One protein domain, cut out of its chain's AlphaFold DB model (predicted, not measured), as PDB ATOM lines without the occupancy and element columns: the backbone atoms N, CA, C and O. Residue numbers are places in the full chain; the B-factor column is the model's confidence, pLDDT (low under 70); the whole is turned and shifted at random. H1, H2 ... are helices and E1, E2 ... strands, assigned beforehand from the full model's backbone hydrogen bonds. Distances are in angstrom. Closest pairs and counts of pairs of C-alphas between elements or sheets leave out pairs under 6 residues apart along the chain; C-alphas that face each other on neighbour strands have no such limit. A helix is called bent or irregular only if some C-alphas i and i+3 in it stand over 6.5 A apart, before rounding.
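AT A GLANCE: This is residues 9 to 126 of the 208 residues of an uncharacterized protein of Lachnospiraceae bacterium A2 (UniProt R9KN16). A small antiparallel sheet of three strands, E1, E4 and E3, and a two-strand antiparallel ribbon, E2 with E5, stand apart, and two helices, H2 on one side and H5 on the other, bridge them. H4 lies beyond H2 toward one end of the long axis; H1 packs across H5 toward the other end, where the first printed residues lie. The printed part has 118 residues with five named helices and five named strands, in the order H1 E1 H2 E2 H3 E3 H4 E4 H5 E5; the class is mixed, helices and strands. It is compact, with a radius of gyration of the C-alphas of 14.3 A, and spans 42 by 28 by 28 A.

IN THESE COORDINATES: The larger sheet holds E1, residues 32 to 35, E4, residues 95 to 99 and 12.2 A long, and E3, residues 78 to 81. The smaller holds E2, residues 62 to 65, and E5, residues 122 to 125, which ends at C-alpha 125 (29.978, 49.389, -28.195). H5, residues 103 to 118, is the longest helix at 22.5 A, and H2, residues 42 to 53, measures 15.9 A. H1, residues 19 to 24, begins at C-alpha 19 (27.309, 33.357, -48.583). H3 is residues 69 to 74. H4, residues 89 to 94, is irregular, with C-alphas 90 and 93 7.3 A apart.

HOW THE PARTS SIT: E4 is the inner strand of the larger sheet. It is antiparallel to E1, with N 34 and O 96 2.8 A apart, and to E3, with N 80 and O 97 2.8 A apart, both within hydrogen-bond range. H2, H3, H4 and H5 are on this sheet but each only grazes it, H5 with residues 105 to 109. The closest C-alphas of E1 and H2 are those of Trp 35 and Gly 48, 5.4 A. H2 and H4 touch about perpendicular, at 73 degrees, closest at Ala 51 and Tyr 91, whose C-alphas are 6.0 A apart. H2 and E2 are near each other, with 6 pairs of C-alphas within 10 A. E2 and E5 are antiparallel, with N 64 and O 123 2.8 A apart. The closest C-alphas of E2 and H5 are those of Val 65 and Ser 116, 6.7 A. H5 touches H1 about perpendicular, at 82 degrees, with C-alphas 22 and 110 closest at 6.2 A. H3 and H5 only just touch, with 3 pairs of C-alphas within 8 A, the closest those of Leu 72 and Leu 109 at 7.5 A. Every O i to N i+4 pair is within hydrogen-bond range in H1, H2, H3 and H5; H4 has 0 of 2, and 2 of 3 O i to N i+3 pairs.

THE WHOLE: The two C-alphas farthest apart, those of Pro 9 and Glu 89, are 43.6 A apart. The printed part has no cut and no long link. Its mean pLDDT is 92.8, and no printed residue is under 70.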
ATOM      1  N   PRO A   9      31.925  23.489 -36.422       80.25
ATOM      2  CA  PRO A   9      31.857  22.181 -37.070       80.25
ATOM      3  C   PRO A   9      31.324  22.224 -38.507       80.25
ATOM      4  O   PRO A   9      31.572  21.290 -39.268       80.25
ATOM      5  N   ASP A  10      30.623  23.297 -38.887       80.50
ATOM      6  CA  ASP A  10      30.021  23.450 -40.214       80.50
ATOM      7  C   ASP A  10      31.040  23.872 -41.283       80.50
ATOM      8  O   ASP A  10      30.720  23.880 -42.473       80.50
ATOM      9  N   ILE A  11      32.263  24.240 -40.882       84.00
ATOM     10  CA  ILE A  11      33.298  24.764 -41.780       84.00
ATOM     11  C   ILE A  11      34.482  23.807 -41.815       84.00
ATOM     12  O   ILE A  11      35.458  23.947 -41.080       84.00
ATOM     13  N   VAL A  12      34.403  22.822 -42.709       78.44
ATOM     14  CA  VAL A  12      35.507  21.880 -42.962       78.44
ATOM     15  C   VAL A  12      36.537  22.481 -43.925       78.44
ATOM     16  O   VAL A  12      37.734  22.220 -43.813       78.44
ATOM     17  N   GLU A  13      36.082  23.325 -44.849       84.81
ATOM     18  CA  GLU A  13      36.913  24.053 -45.807       84.81
ATOM     19  C   GLU A  13      36.346  25.453 -46.075       84.81
ATOM     20  O   GLU A  13      35.156  25.704 -45.882       84.81
ATOM     21  N   ASP A  14      37.187  26.365 -46.564       81.38
ATOM     22  CA  ASP A  14      36.835  27.780 -46.762       81.38
ATOM     23  C   ASP A  14      35.653  27.979 -47.739       81.38
ATOM     24  O   ASP A  14      34.937  28.978 -47.670       81.38
ATOM     25  N   GLY A  15      35.408  27.016 -48.634       83.44
ATOM     26  CA  GLY A  15      34.266  27.015 -49.554       83.44
ATOM     27  C   GLY A  15      32.904  26.785 -48.887       83.44
ATOM     28  O   GLY A  15      31.881  27.027 -49.522       83.44
ATOM     29  N   MET A  16      32.881  26.347 -47.623       87.12
ATOM     30  CA  MET A  16      31.658  26.113 -46.843       87.12
ATOM     31  C   MET A  16      31.220  27.326 -46.017       87.12
ATOM     32  O   MET A  16      30.187  27.277 -45.347       87.12
ATOM     33  N   ILE A  17      31.983  28.422 -46.057       89.12
ATOM     34  CA  ILE A  17      31.597  29.677 -45.409       89.12
ATOM     35  C   ILE A  17      30.299  30.185 -46.041       89.12
ATOM     36  O   ILE A  17      30.180  30.266 -47.266       89.12
ATOM     37  N   SER A  18      29.330  30.540 -45.195       88.62
ATOM     38  CA  SER A  18      28.031  31.044 -45.634       88.62
ATOM     39  C   SER A  18      28.178  32.236 -46.583       88.62
ATOM     40  O   SER A  18      28.942  33.173 -46.333       88.62
ATOM     41  N   ALA A  19      27.382  32.236 -47.653       85.69
ATOM     42  CA  ALA A  19      27.309  33.357 -48.583       85.69
ATOM     43  C   ALA A  19      26.898  34.667 -47.885       85.69
ATOM     44  O   ALA A  19      27.331  35.732 -48.317       85.69
ATOM     45  N   ASP A  20      26.133  34.589 -46.790       86.81
ATOM     46  CA  ASP A  20      25.749  35.759 -45.993       86.81
ATOM     47  C   ASP A  20      26.970  36.394 -45.310       86.81
ATOM     48  O   ASP A  20      27.143  37.609 -45.372       86.81
ATOM     49  N   ALA A  21      27.873  35.580 -44.750       86.81
ATOM     50  CA  ALA A  21      29.116  36.060 -44.141       86.81
ATOM     51  C   ALA A  21      30.032  36.735 -45.177       86.81
ATOM     52  O   ALA A  21      30.630  37.775 -44.913       86.81
ATOM     53  N   ILE A  22      30.099  36.183 -46.394       87.88
ATOM     54  CA  ILE A  22      30.832  36.804 -47.506       87.88
ATOM     55  C   ILE A  22      30.149  38.099 -47.966       87.88
ATOM     56  O   ILE A  22      30.830  39.077 -48.263       87.88
ATOM     57  N   SER A  23      28.815  38.128 -48.024       86.75
ATOM     58  CA  SER A  23      28.048  39.302 -48.450       86.75
ATOM     59  C   SER A  23      28.151  40.471 -47.464       86.75
ATOM     60  O   SER A  23      28.062  41.622 -47.895       86.75
ATOM     61  N   ASP A  24      28.330  40.202 -46.169       88.69
ATOM     62  CA  ASP A  24      28.527  41.244 -45.150       88.69
ATOM     63  C   ASP A  24      29.908  41.922 -45.282       88.69
ATOM     64  O   ASP A  24      30.069  43.107 -44.980       88.69
ATOM     65  N   LEU A  25      30.899  41.222 -45.851       89.56
ATOM     66  CA  LEU A  25      32.206  41.779 -46.229       89.56
ATOM     67  C   LEU A  25      32.116  42.624 -47.506       89.56
ATOM     68  O   LEU A  25      32.692  42.315 -48.553       89.56
ATOM     69  N   ARG A  26      31.384  43.732 -47.420       85.69
ATOM     70  CA  ARG A  26      31.201  44.653 -48.535       85.69
ATOM     71  C   ARG A  26      32.494  45.409 -48.837       85.69
ATOM     72  O   ARG A  26      32.864  46.337 -48.123       85.69
ATOM     73  N   THR A  27      33.129  45.049 -49.944       89.38
ATOM     74  CA  THR A  27      34.318  45.741 -50.450       89.38
ATOM     75  C   THR A  27      33.961  47.033 -51.179       89.38
ATOM     76  O   THR A  27      32.942  47.089 -51.872       89.38
ATOM     77  N   ASP A  28      34.859  48.010 -51.134       90.00
ATOM     78  CA  ASP A  28      34.907  49.135 -52.069       90.00
ATOM     79  C   ASP A  28      36.270  49.135 -52.762       90.00
ATOM     80  O   ASP A  28      37.285  48.924 -52.108       90.00
ATOM     81  N   GLU A  29      36.301  49.254 -54.088       91.50
ATOM     82  CA  GLU A  29      37.536  49.137 -54.891       91.50
ATOM     83  C   GLU A  29      38.420  47.904 -54.561       91.50
ATOM     84  O   GLU A  29      39.647  47.953 -54.637       91.50
ATOM     85  N   ASN A  30      37.799  46.761 -54.227       93.38
ATOM     86  CA  ASN A  30      38.475  45.537 -53.753       93.38
ATOM     87  C   ASN A  30      39.264  45.714 -52.441       93.38
ATOM     88  O   ASN A  30      40.254  45.014 -52.201       93.38
ATOM     89  N   CYS A  31      38.814  46.627 -51.587       94.62
ATOM     90  CA  CYS A  31      39.362  46.895 -50.266       94.62
ATOM     91  C   CYS A  31      38.271  46.793 -49.196       94.62
ATOM     92  O   CYS A  31      37.093  47.046 -49.463       94.62
ATOM     93  N   ILE A  32      38.668  46.434 -47.975       94.94
ATOM     94  CA  ILE A  32      37.840  46.572 -46.773       94.94
ATOM     95  C   ILE A  32      38.558  47.485 -45.794       94.94
ATOM     96  O   ILE A  32      39.679  47.205 -45.370       94.94
ATOM     97  N   SER A  33      37.871  48.561 -45.435       94.19
ATOM     98  CA  SER A  33      38.352  49.569 -44.507       94.19
ATOM     99  C   SER A  33      38.301  49.074 -43.067       94.19
ATOM    100  O   SER A  33      37.279  48.585 -42.583       94.19
ATOM    101  N   THR A  34      39.409  49.251 -42.365       95.44
ATOM    102  CA  THR A  34      39.610  48.879 -40.965       95.44
ATOM    103  C   THR A  34      40.324  50.012 -40.225       95.44
ATOM    104  O   THR A  34      40.820  50.965 -40.833       95.44
ATOM    105  N   TRP A  35      40.350  49.939 -38.895       96.06
ATOM    106  CA  TRP A  35      41.002  50.932 -38.043       96.06
ATOM    107  C   TRP A  35      41.972  50.234 -37.098       96.06
ATOM    108  O   TRP A  35      41.583  49.322 -36.370       96.06
ATOM    109  N   TYR A  36      43.226  50.676 -37.106       96.19
ATOM    110  CA  TYR A  36      44.277  50.143 -36.255       96.19
ATOM    111  C   TYR A  36      44.060  50.559 -34.795       96.19
ATOM    112  O   TYR A  36      43.893  51.745 -34.497       96.19
ATOM    113  N   VAL A  37      44.086  49.582 -33.887       95.62
ATOM    114  CA  VAL A  37      43.848  49.772 -32.441       95.62
ATOM    115  C   VAL A  37      45.001  49.260 -31.568       95.62
ATOM    116  O   VAL A  37      44.821  49.051 -30.370       95.62
ATOM    117  N   GLY A  38      46.185  49.049 -32.154       91.88
ATOM    118  CA  GLY A  38      47.364  48.564 -31.432       91.88
ATOM    119  C   GLY A  38      47.092  47.269 -30.660       91.88
ATOM    120  O   GLY A  38      46.445  46.354 -31.162       91.88
ATOM    121  N   GLU A  39      47.530  47.228 -29.402       90.00
ATOM    122  CA  GLU A  39      47.348  46.103 -28.469       90.00
ATOM    123  C   GLU A  39      45.947  46.072 -27.822       90.00
ATOM    124  O   GLU A  39      45.778  45.609 -26.693       90.00
ATOM    125  N   LYS A  40      44.926  46.612 -28.506       89.62
ATOM    126  CA  LYS A  40      43.528  46.658 -28.036       89.62
ATOM    127  C   LYS A  40      43.370  47.376 -26.686       89.62
ATOM    128  O   LYS A  40      42.537  47.016 -25.855       89.62
ATOM    129  N   GLY A  41      44.169  48.415 -26.449       93.88
ATOM    130  CA  GLY A  41      44.006  49.273 -25.277       93.88
ATOM    131  C   GLY A  41      42.684  50.040 -25.342       93.88
ATOM    132  O   GLY A  41      42.277  50.485 -26.413       93.88
ATOM    133  N   ALA A  42      42.025  50.261 -24.198       93.56
ATOM    134  CA  ALA A  42      40.718  50.933 -24.148       93.56
ATOM    135  C   ALA A  42      40.701  52.303 -24.858       93.56
ATOM    136  O   ALA A  42      39.716  52.668 -25.498       93.56
ATOM    137  N   GLU A  43      41.800  53.058 -24.775       94.88
ATOM    138  CA  GLU A  43      41.922  54.347 -25.463       94.88
ATOM    139  C   GLU A  43      42.092  54.184 -26.980       94.88
ATOM    140  O   GLU A  43      41.539  54.969 -27.745       94.88
ATOM    141  N   ASP A  44      42.804  53.159 -27.441       95.56
ATOM    142  CA  ASP A  44      43.007  52.924 -28.872       95.56
ATOM    143  C   ASP A  44      41.742  52.369 -29.530       95.56
ATOM    144  O   ASP A  44      41.359  52.827 -30.608       95.56
ATOM    145  N   ILE A  45      41.009  51.500 -28.827       96.38
ATOM    146  CA  ILE A  45      39.658  51.075 -29.216       96.38
ATOM    147  C   ILE A  45      38.744  52.295 -29.322       96.38
ATOM    148  O   ILE A  45      38.082  52.489 -30.341       96.38
ATOM    149  N   LYS A  46      38.743  53.169 -28.307       96.50
ATOM    150  CA  LYS A  46      37.961  54.409 -28.328       96.50
ATOM    151  C   LYS A  46      38.304  55.279 -29.539       96.50
ATOM    152  O   LYS A  46      37.381  55.781 -30.182       96.50
ATOM    153  N   LYS A  47      39.586  55.461 -29.872       96.31
ATOM    154  CA  LYS A  47      40.007  56.218 -31.066       96.31
ATOM    155  C   LYS A  47      39.494  55.572 -32.347       96.31
ATOM    156  O   LYS A  47      38.867  56.269 -33.141       96.31
ATOM    157  N   GLY A  48      39.695  54.264 -32.524       96.00
ATOM    158  CA  GLY A  48      39.226  53.530 -33.704       96.00
ATOM    159  C   GLY A  48      37.707  53.615 -33.871       96.00
ATOM    160  O   GLY A  48      37.206  53.953 -34.944       96.00
ATOM    161  N   VAL A  49      36.961  53.426 -32.780       96.25
ATOM    162  CA  VAL A  49      35.498  53.542 -32.771       96.25
ATOM    163  C   VAL A  49      35.044  54.968 -33.058       96.25
ATOM    164  O   VAL A  49      34.112  55.155 -33.832       96.25
ATOM    165  N   LEU A  50      35.676  55.989 -32.474       96.50
ATOM    166  CA  LEU A  50      35.338  57.381 -32.772       96.50
ATOM    167  C   LEU A  50      35.631  57.733 -34.228       96.50
ATOM    168  O   LEU A  50      34.821  58.408 -34.873       96.50
ATOM    169  N   ALA A  51      36.763  57.263 -34.748       95.50
ATOM    170  CA  ALA A  51      37.149  57.493 -36.122       95.50
ATOM    171  C   ALA A  51      36.094  56.922 -37.081       95.50
ATOM    172  O   ALA A  51      35.578  57.668 -37.918       95.50
ATOM    173  N   LEU A  52      35.685  55.671 -36.842       93.62
ATOM    174  CA  LEU A  52      34.643  54.953 -37.571       93.62
ATOM    175  C   LEU A  52      33.253  55.601 -37.414       93.62
ATOM    176  O   LEU A  52      32.629  56.009 -38.395       93.62
ATOM    177  N   ALA A  53      32.774  55.748 -36.177       93.62
ATOM    178  CA  ALA A  53      31.421  56.207 -35.873       93.62
ATOM    179  C   ALA A  53      31.173  57.649 -36.323       93.62
ATOM    180  O   ALA A  53      30.062  57.989 -36.722       93.62
ATOM    181  N   SER A  54      32.200  58.502 -36.320       93.00
ATOM    182  CA  SER A  54      32.067  59.878 -36.808       93.00
ATOM    183  C   SER A  54      31.738  59.967 -38.308       93.00
ATOM    184  O   SER A  54      31.157  60.962 -38.750       93.00
ATOM    185  N   GLY A  55      32.069  58.927 -39.083       90.94
ATOM    186  CA  GLY A  55      31.756  58.810 -40.507       90.94
ATOM    187  C   GLY A  55      30.373  58.223 -40.805       90.94
ATOM    188  O   GLY A  55      29.926  58.270 -41.953       90.94
ATOM    189  N   PHE A  56      29.669  57.688 -39.805       91.50
ATOM    190  CA  PHE A  56      28.385  57.025 -40.022       91.50
ATOM    191  C   PHE A  56      27.250  57.983 -40.370       91.50
ATOM    192  O   PHE A  56      27.205  59.154 -39.982       91.50
ATOM    193  N   ARG A  57      26.258  57.428 -41.074       93.00
ATOM    194  CA  ARG A  57      25.018  58.129 -41.414       93.00
ATOM    195  C   ARG A  57      24.076  58.227 -40.221       93.00
ATOM    196  O   ARG A  57      23.417  59.244 -40.058       93.00
ATOM    197  N   SER A  58      23.994  57.198 -39.388       94.00
ATOM    198  CA  SER A  58      23.084  57.125 -38.243       94.00
ATOM    199  C   SER A  58      23.827  56.714 -36.980       94.00
ATOM    200  O   SER A  58      24.873  56.073 -37.024       94.00
ATOM    201  N   LEU A  59      23.272  57.124 -35.839       92.44
ATOM    202  CA  LEU A  59      23.789  56.750 -34.533       92.44
ATOM    203  C   LEU A  59      23.176  55.419 -34.093       92.44
ATOM    204  O   LEU A  59      22.005  55.375 -33.687       92.44
ATOM    205  N   GLU A  60      23.988  54.373 -34.118       92.00
ATOM    206  CA  GLU A  60      23.602  52.999 -33.810       92.00
ATOM    207  C   GLU A  60      24.639  52.354 -32.887       92.00
ATOM    208  O   GLU A  60      25.758  52.845 -32.754       92.00
ATOM    209  N   GLU A  61      24.229  51.295 -32.195       93.81
ATOM    210  CA  GLU A  61      25.170  50.404 -31.519       93.81
ATOM    211  C   GLU A  61      25.997  49.666 -32.566       93.81
ATOM    212  O   GLU A  61      25.470  49.280 -33.612       93.81
ATOM    213  N   ILE A  62      27.274  49.448 -32.269       92.88
ATOM    214  CA  ILE A  62      28.149  48.655 -33.125       92.88
ATOM    215  C   ILE A  62      28.715  47.477 -32.365       92.88
ATOM    216  O   ILE A  62      28.977  47.562 -31.168       92.88
ATOM    217  N   ARG A  63      28.965  46.396 -33.091       92.50
ATOM    218  CA  ARG A  63      29.828  45.317 -32.634       92.50
ATOM    219  C   ARG A  63      31.042  45.293 -33.545       92.50
ATOM    220  O   ARG A  63      30.891  45.262 -34.764       92.50
ATOM    221  N   ILE A  64      32.216  45.380 -32.944       94.00
ATOM    222  CA  ILE A  64      33.501  45.349 -33.635       94.00
ATOM    223  C   ILE A  64      34.119  43.964 -33.483       94.00
ATOM    224  O   ILE A  64      33.898  43.285 -32.480       94.00
ATOM    225  N   VAL A  65      34.878  43.557 -34.493       95.00
ATOM    226  CA  VAL A  65      35.683  42.337 -34.483       95.00
ATOM    227  C   VAL A  65      37.136  42.766 -34.552       95.00
ATOM    228  O   VAL A  65      37.482  43.622 -35.370       95.00
ATOM    229  N   PHE A  66      37.974  42.204 -33.691       96.25
ATOM    230  CA  PHE A  66      39.400  42.479 -33.731       96.25
ATOM    231  C   PHE A  66      40.098  41.503 -34.672       96.25
ATOM    232  O   PHE A  66      39.807  40.312 -34.670       96.25
ATOM    233  N   LEU A  67      41.030  42.015 -35.471       95.88
ATOM    234  CA  LEU A  67      41.806  41.227 -36.422       95.88
ATOM    235  C   LEU A  67      43.290  41.362 -36.070       95.88
ATOM    236  O   LEU A  67      43.766  42.468 -35.830       95.88
ATOM    237  N   ASP A  68      44.010  40.240 -36.010       94.94
ATOM    238  CA  ASP A  68      45.466  40.239 -35.811       94.94
ATOM    239  C   ASP A  68      46.154  40.411 -37.171       94.94
ATOM    240  O   ASP A  68      46.021  39.558 -38.055       94.94
ATOM    241  N   ASP A  69      46.910  41.499 -37.325       93.56
ATOM    242  CA  ASP A  69      47.634  41.832 -38.554       93.56
ATOM    243  C   ASP A  69      48.546  40.692 -39.031       93.56
ATOM    244  O   ASP A  69      48.659  40.449 -40.235       93.56
ATOM    245  N   ARG A  70      49.166  39.940 -38.110       94.50
ATOM    246  CA  ARG A  70      50.032  38.805 -38.459       94.50
ATOM    247  C   ARG A  70      49.217  37.669 -39.052       94.50
ATOM    248  O   ARG A  70      49.604  37.151 -40.093       94.50
ATOM    249  N   LYS A  71      48.066  37.334 -38.457       95.88
ATOM    250  CA  LYS A  71      47.162  36.303 -39.000       95.88
ATOM    251  C   LYS A  71      46.650  36.684 -40.388       95.88
ATOM    252  O   LYS A  71      46.583  35.833 -41.274       95.88
ATOM    253  N   LEU A  72      46.321  37.961 -40.595       96.62
ATOM    254  CA  LEU A  72      45.925  38.475 -41.906       96.62
ATOM    255  C   LEU A  72      47.061  38.301 -42.932       96.62
ATOM    256  O   LEU A  72      46.837  37.740 -44.008       96.62
ATOM    257  N   CYS A  73      48.285  38.708 -42.583       95.81
ATOM    258  CA  CYS A  73      49.454  38.572 -43.454       95.81
ATOM    259  C   CYS A  73      49.797  37.102 -43.756       95.81
ATOM    260  O   CYS A  73      50.046  36.755 -44.909       95.81
ATOM    261  N   GLU A  74      49.768  36.220 -42.752       96.38
ATOM    262  CA  GLU A  74      50.014  34.776 -42.897       96.38
ATOM    263  C   GLU A  74      48.985  34.102 -43.816       96.38
ATOM    264  O   GLU A  74      49.324  33.205 -44.589       96.38
ATOM    265  N   ALA A  75      47.737  34.580 -43.809       94.69
ATOM    266  CA  ALA A  75      46.705  34.135 -44.741       94.69
ATOM    267  C   ALA A  75      46.905  34.665 -46.180       94.69
ATOM    268  O   ALA A  75      46.214  34.223 -47.110       94.69
ATOM    269  N   GLY A  76      47.861  35.572 -46.396       96.00
ATOM    270  CA  GLY A  76      48.153  36.207 -47.683       96.00
ATOM    271  C   GLY A  76      47.246  37.399 -48.001       96.00
ATOM    272  O   GLY A  76      46.966  37.654 -49.176       96.00
ATOM    273  N   LEU A  77      46.731  38.085 -46.975       97.00
ATOM    274  CA  LEU A  77      46.008  39.349 -47.114       97.00
ATOM    275  C   LEU A  77      46.984  40.523 -47.019       97.00
ATOM    276  O   LEU A  77      47.921  40.499 -46.225       97.00
ATOM    277  N   ASP A  78      46.745  41.553 -47.829       96.06
ATOM    278  CA  ASP A  78      47.599  42.737 -47.889       96.06
ATOM    279  C   ASP A  78      46.957  43.858 -47.074       96.06
ATOM    280  O   ASP A  78      45.829  44.250 -47.362       96.06
ATOM    281  N   ILE A  79      47.670  44.399 -46.088       96.56
ATOM    282  CA  ILE A  79      47.216  45.553 -45.304       96.56
ATOM    283  C   ILE A  79      47.965  46.791 -45.792       96.56
ATOM    284  O   ILE A  79      49.194  46.791 -45.873       96.56
ATOM    285  N   LYS A  80      47.233  47.854 -46.126       95.94
ATOM    286  CA  LYS A  80      47.801  49.131 -46.570       95.94
ATOM    287  C   LYS A  80      47.398  50.247 -45.630       95.94
ATOM    288  O   LYS A  80      46.229  50.378 -45.286       95.94
ATOM    289  N   GLU A  81      48.361  51.077 -45.252       95.75
ATOM    290  CA  GLU A  81      48.071  52.324 -44.552       95.75
ATOM    291  C   GLU A  81      47.563  53.361 -45.550       95.75
ATOM    292  O   GLU A  81      48.218  53.649 -46.553       95.75
ATOM    293  N   THR A  82      46.374  53.888 -45.286       94.25
ATOM    294  CA  THR A  82      45.703  54.884 -46.119       94.25
ATOM    295  C   THR A  82      45.007  55.885 -45.210       94.25
ATOM    296  O   THR A  82      44.679  55.568 -44.068       94.25
ATOM    297  N   ASP A  83      44.773  57.103 -45.693       93.94
ATOM    298  CA  ASP A  83      44.032  58.093 -44.916       93.94
ATOM    299  C   ASP A  83      42.539  57.762 -44.924       93.94
ATOM    300  O   ASP A  83      41.881  57.759 -45.967       93.94
ATOM    301  N   GLY A  84      41.991  57.515 -43.737       89.88
ATOM    302  CA  GLY A  84      40.587  57.163 -43.582       89.88
ATOM    303  C   GLY A  84      39.654  58.358 -43.689       89.88
ATOM    304  O   GLY A  84      39.968  59.482 -43.285       89.88
ATOM    305  N   TYR A  85      38.429  58.103 -44.141       88.50
ATOM    306  CA  TYR A  85      37.364  59.091 -44.044       88.50
ATOM    307  C   TYR A  85      36.802  59.142 -42.618       88.50
ATOM    308  O   TYR A  85      35.925  58.370 -42.236       88.50
ATOM    309  N   THR A  86      37.293  60.098 -41.831       93.69
ATOM    310  CA  THR A  86      36.805  60.389 -40.478       93.69
ATOM    311  C   THR A  86      36.585  61.888 -40.277       93.69
ATOM    312  O   THR A  86      37.153  62.719 -40.988       93.69
ATOM    313  N   LYS A  87      35.725  62.253 -39.319       95.44
ATOM    314  CA  LYS A  87      35.499  63.652 -38.916       95.44
ATOM    315  C   LYS A  87      36.443  64.118 -37.809       95.44
ATOM    316  O   LYS A  87      36.338  65.270 -37.394       95.44
ATOM    317  N   ILE A  88      37.334  63.243 -37.345       95.56
ATOM    318  CA  ILE A  88      38.380  63.559 -36.373       95.56
ATOM    319  C   ILE A  88      39.725  63.441 -37.084       95.56
ATOM    320  O   ILE A  88      40.236  62.343 -37.287       95.56
ATOM    321  N   GLU A  89      40.277  64.583 -37.488       93.50
ATOM    322  CA  GLU A  89      41.457  64.661 -38.360       93.50
ATOM    323  C   GLU A  89      42.658  63.882 -37.812       93.50
ATOM    324  O   GLU A  89      43.311  63.146 -38.545       93.50
ATOM    325  N   GLU A  90      42.886  63.988 -36.502       94.44
ATOM    326  CA  GLU A  90      43.982  63.329 -35.780       94.44
ATOM    327  C   GLU A  90      43.971  61.804 -35.928       94.44
ATOM    328  O   GLU A  90      44.999  61.163 -35.729       94.44
ATOM    329  N   TYR A  91      42.820  61.210 -36.252       95.50
ATOM    330  CA  TYR A  91      42.678  59.762 -36.331       95.50
ATOM    331  C   TYR A  91      42.804  59.227 -37.749       95.50
ATOM    332  O   TYR A  91      42.939  58.020 -37.885       95.50
ATOM    333  N   LYS A  92      42.826  60.063 -38.798       95.00
ATOM    334  CA  LYS A  92      42.854  59.609 -40.204       95.00
ATOM    335  C   LYS A  92      43.937  58.578 -40.502       95.00
ATOM    336  O   LYS A  92      43.668  57.610 -41.207       95.00
ATOM    337  N   THR A  93      45.118  58.753 -39.917       95.44
ATOM    338  CA  THR A  93      46.289  57.895 -40.133       95.44
ATOM    339  C   THR A  93      46.187  56.530 -39.447       95.44
ATOM    340  O   THR A  93      47.077  55.701 -39.616       95.44
ATOM    341  N   LEU A  94      45.144  56.278 -38.647       95.81
ATOM    342  CA  LEU A  94      44.860  54.966 -38.054       95.81
ATOM    343  C   LEU A  94      44.140  54.031 -39.031       95.81
ATOM    344  O   LEU A  94      43.992  52.845 -38.751       95.81
ATOM    345  N   HIS A  95      43.665  54.547 -40.159       96.62
ATOM    346  CA  HIS A  95      42.931  53.753 -41.125       96.62
ATOM    347  C   HIS A  95      43.847  52.793 -41.887       96.62
ATOM    348  O   HIS A  95      45.003  53.094 -42.200       96.62
ATOM    349  N   ARG A  96      43.328  51.598 -42.144       96.06
ATOM    350  CA  ARG A  96      44.019  50.533 -42.862       96.06
ATOM    351  C   ARG A  96      43.044  49.892 -43.834       96.06
ATOM    352  O   ARG A  96      41.933  49.545 -43.442       96.06
ATOM    353  N   ASP A  97      43.471  49.673 -45.066       96.69
ATOM    354  CA  ASP A  97      42.712  48.884 -46.029       96.69
ATOM    355  C   ASP A  97      43.280  47.473 -46.112       96.69
ATOM    356  O   ASP A  97      44.461  47.290 -46.422       96.69
ATOM    357  N   ILE A  98      42.427  46.469 -45.903       97.00
ATOM    358  CA  ILE A  98      42.711  45.111 -46.366       97.00
ATOM    359  C   ILE A  98      42.464  45.122 -47.872       97.00
ATOM    360  O   ILE A  98      41.318  45.153 -48.320       97.00
ATOM    361  N   ALA A  99      43.540  45.175 -48.645       95.06
ATOM    362  CA  ALA A  99      43.527  45.530 -50.053       95.06
ATOM    363  C   ALA A  99      43.667  44.320 -50.982       95.06
ATOM    364  O   ALA A  99      44.026  43.208 -50.583       95.06
ATOM    365  N   SER A 100      43.428  44.576 -52.272       93.81
ATOM    366  CA  SER A 100      43.603  43.589 -53.342       93.81
ATOM    367  C   SER A 100      42.785  42.317 -53.098       93.81
ATOM    368  O   SER A 100      43.245  41.207 -53.383       93.81
ATOM    369  N   LEU A 101      41.577  42.487 -52.553       94.56
ATOM    370  CA  LEU A 101      40.642  41.412 -52.270       94.56
ATOM    371  C   LEU A 101      40.091  40.830 -53.574       94.56
ATOM    372  O   LEU A 101      39.632  41.526 -54.473       94.56
ATOM    373  N   ILE A 102      40.134  39.510 -53.653       93.19
ATOM    374  CA  ILE A 102      39.486  38.683 -54.672       93.19
ATOM    375  C   ILE A 102      38.639  37.643 -53.940       93.19
ATOM    376  O   ILE A 102      38.817  37.463 -52.736       93.19
ATOM    377  N   ALA A 103      37.779  36.902 -54.641       90.25
ATOM    378  CA  ALA A 103      36.880  35.921 -54.018       90.25
ATOM    379  C   ALA A 103      37.586  34.983 -53.013       90.25
ATOM    380  O   ALA A 103      37.151  34.865 -51.871       90.25
ATOM    381  N   GLY A 104      38.735  34.405 -53.384       91.44
ATOM    382  CA  GLY A 104      39.500  33.537 -52.477       91.44
ATOM    383  C   GLY A 104      40.091  34.262 -51.258       91.44
ATOM    384  O   GLY A 104      40.184  33.684 -50.181       91.44
ATOM    385  N   LYS A 105      40.459  35.544 -51.384       94.06
ATOM    386  CA  LYS A 105      40.915  36.360 -50.244       94.06
ATOM    387  C   LYS A 105      39.746  36.780 -49.346       94.06
ATOM    388  O   LYS A 105      39.916  36.824 -48.134       94.06
ATOM    389  N   LEU A 106      38.563  37.021 -49.912       93.44
ATOM    390  CA  LEU A 106      37.346  37.282 -49.138       93.44
ATOM    391  C   LEU A 106      36.935  36.075 -48.296       93.44
ATOM    392  O   LEU A 106      36.599  36.251 -47.132       93.44
ATOM    393  N   GLN A 107      37.029  34.858 -48.839       93.06
ATOM    394  CA  GLN A 107      36.785  33.630 -48.074       93.06
ATOM    395  C   GLN A 107      37.738  33.508 -46.883       93.06
ATOM    396  O   GLN A 107      37.300  33.289 -45.756       93.06
ATOM    397  N   LYS A 108      39.036  33.741 -47.103       93.62
ATOM    398  CA  LYS A 108      40.032  33.749 -46.024       93.62
ATOM    399  C   LYS A 108      39.744  34.815 -44.969       93.62
ATOM    400  O   LYS A 108      39.837  34.534 -43.780       93.62
ATOM    401  N   LEU A 109      39.377  36.026 -45.387       95.44
ATOM    402  CA  LEU A 109      39.017  37.092 -44.456       95.44
ATOM    403  C   LEU A 109      37.766  36.727 -43.647       95.44
ATOM    404  O   LEU A 109      37.773  36.879 -42.430       95.44
ATOM    405  N   ALA A 110      36.727  36.192 -44.289       94.06
ATOM    406  CA  ALA A 110      35.518  35.746 -43.600       94.06
ATOM    407  C   ALA A 110      35.809  34.642 -42.585       94.06
ATOM    408  O   ALA A 110      35.277  34.677 -41.478       94.06
ATOM    409  N   LYS A 111      36.706  33.708 -42.917       93.06
ATOM    410  CA  LYS A 111      37.179  32.696 -41.972       93.06
ATOM    411  C   LYS A 111      37.820  33.327 -40.740       93.06
ATOM    412  O   LYS A 111      37.438  32.990 -39.629       93.06
ATOM    413  N   ILE A 112      38.741  34.273 -40.930       94.69
ATOM    414  CA  ILE A 112      39.422  34.958 -39.821       94.69
ATOM    415  C   ILE A 112      38.416  35.732 -38.956       94.69
ATOM    416  O   ILE A 112      38.516  35.716 -37.728       94.69
ATOM    417  N   VAL A 113      37.421  36.381 -39.571       94.69
ATOM    418  CA  VAL A 113      36.340  37.063 -38.842       94.69
ATOM    419  C   VAL A 113      35.518  36.062 -38.025       94.69
ATOM    420  O   VAL A 113      35.303  36.301 -36.841       94.69
ATOM    421  N   LEU A 114      35.111  34.927 -38.604       92.62
ATOM    422  CA  LEU A 114      34.385  33.866 -37.892       92.62
ATOM    423  C   LEU A 114      35.195  33.299 -36.727       92.62
ATOM    424  O   LEU A 114      34.681  33.203 -35.617       92.62
ATOM    425  N   GLU A 115      36.473  32.997 -36.952       92.50
ATOM    426  CA  GLU A 115      37.392  32.536 -35.911       92.50
ATOM    427  C   GLU A 115      37.492  33.537 -34.758       92.50
ATOM    428  O   GLU A 115      37.467  33.140 -33.594       92.50
ATOM    429  N   SER A 116      37.532  34.833 -35.071       93.75
ATOM    430  CA  SER A 116      37.552  35.906 -34.073       93.75
ATOM    431  C   SER A 116      36.218  36.007 -33.325       93.75
ATOM    432  O   SER A 116      36.201  36.161 -32.108       93.75
ATOM    433  N   VAL A 117      35.087  35.840 -34.020       92.25
ATOM    434  CA  VAL A 117      33.749  35.797 -33.407       92.25
ATOM    435  C   VAL A 117      33.611  34.611 -32.451       92.25
ATOM    436  O   VAL A 117      33.105  34.790 -31.343       92.25
ATOM    437  N   TRP A 118      34.071  33.421 -32.840       92.06
ATOM    438  CA  TRP A 118      34.025  32.222 -31.997       92.06
ATOM    439  C   TRP A 118      34.973  32.293 -30.803       92.06
ATOM    440  O   TRP A 118      34.657  31.765 -29.743       92.06
ATOM    441  N   ALA A 119      36.123  32.947 -30.967       93.06
ATOM    442  CA  ALA A 119      37.068  33.202 -29.885       93.06
ATOM    443  C   ALA A 119      36.616  34.331 -28.939       93.06
ATOM    444  O   ALA A 119      37.376  34.706 -28.049       93.06
ATOM    445  N   GLU A 120      35.417  34.887 -29.144       91.88
ATOM    446  CA  GLU A 120      34.891  36.053 -28.428       91.88
ATOM    447  C   GLU A 120      35.800  37.293 -28.526       91.88
ATOM    448  O   GLU A 120      35.717  38.205 -27.708       91.88
ATOM    449  N   ASP A 121      36.618  37.382 -29.581       94.19
ATOM    450  CA  ASP A 121      37.488  38.522 -29.881       94.19
ATOM    451  C   ASP A 121      36.696  39.648 -30.569       94.19
ATOM    452  O   ASP A 121      36.990  40.124 -31.670       94.19
ATOM    453  N   THR A 122      35.599  40.027 -29.913       93.94
ATOM    454  CA  THR A 122      34.636  41.023 -30.371       93.94
ATOM    455  C   THR A 122      34.210  41.902 -29.213       93.94
ATOM    456  O   THR A 122      34.123  41.441 -28.079       93.94
ATOM    457  N   GLU A 123      33.850  43.146 -29.500       94.50
ATOM    458  CA  GLU A 123      33.336  44.060 -28.485       94.50
ATOM    459  C   GLU A 123      32.072  44.754 -28.985       94.50
ATOM    460  O   GLU A 123      32.004  45.220 -30.124       94.50
ATOM    461  N   THR A 124      31.048  44.825 -28.135       95.19
ATOM    462  CA  THR A 124      29.830  45.587 -28.428       95.19
ATOM    463  C   THR A 124      29.942  46.965 -27.795       95.19
ATOM    464  O   THR A 124      29.947  47.105 -26.573       95.19
ATOM    465  N   ILE A 125      29.971  48.000 -28.631       96.69
ATOM    466  CA  ILE A 125      29.978  49.389 -28.195       96.69
ATOM    467  C   ILE A 125      28.561  49.942 -28.273       96.69
ATOM    468  O   ILE A 125      28.034  50.279 -29.339       96.69
ATOM    469  N   HIS A 126      27.948  50.063 -27.101       96.06
ATOM    470  CA  HIS A 126      26.601  50.589 -26.972       96.06
ATOM    471  C   HIS A 126      26.496  52.045 -27.425       96.06
ATOM    472  O   HIS A 126      27.386  52.874 -27.219       96.06
TER     473      HIS A 126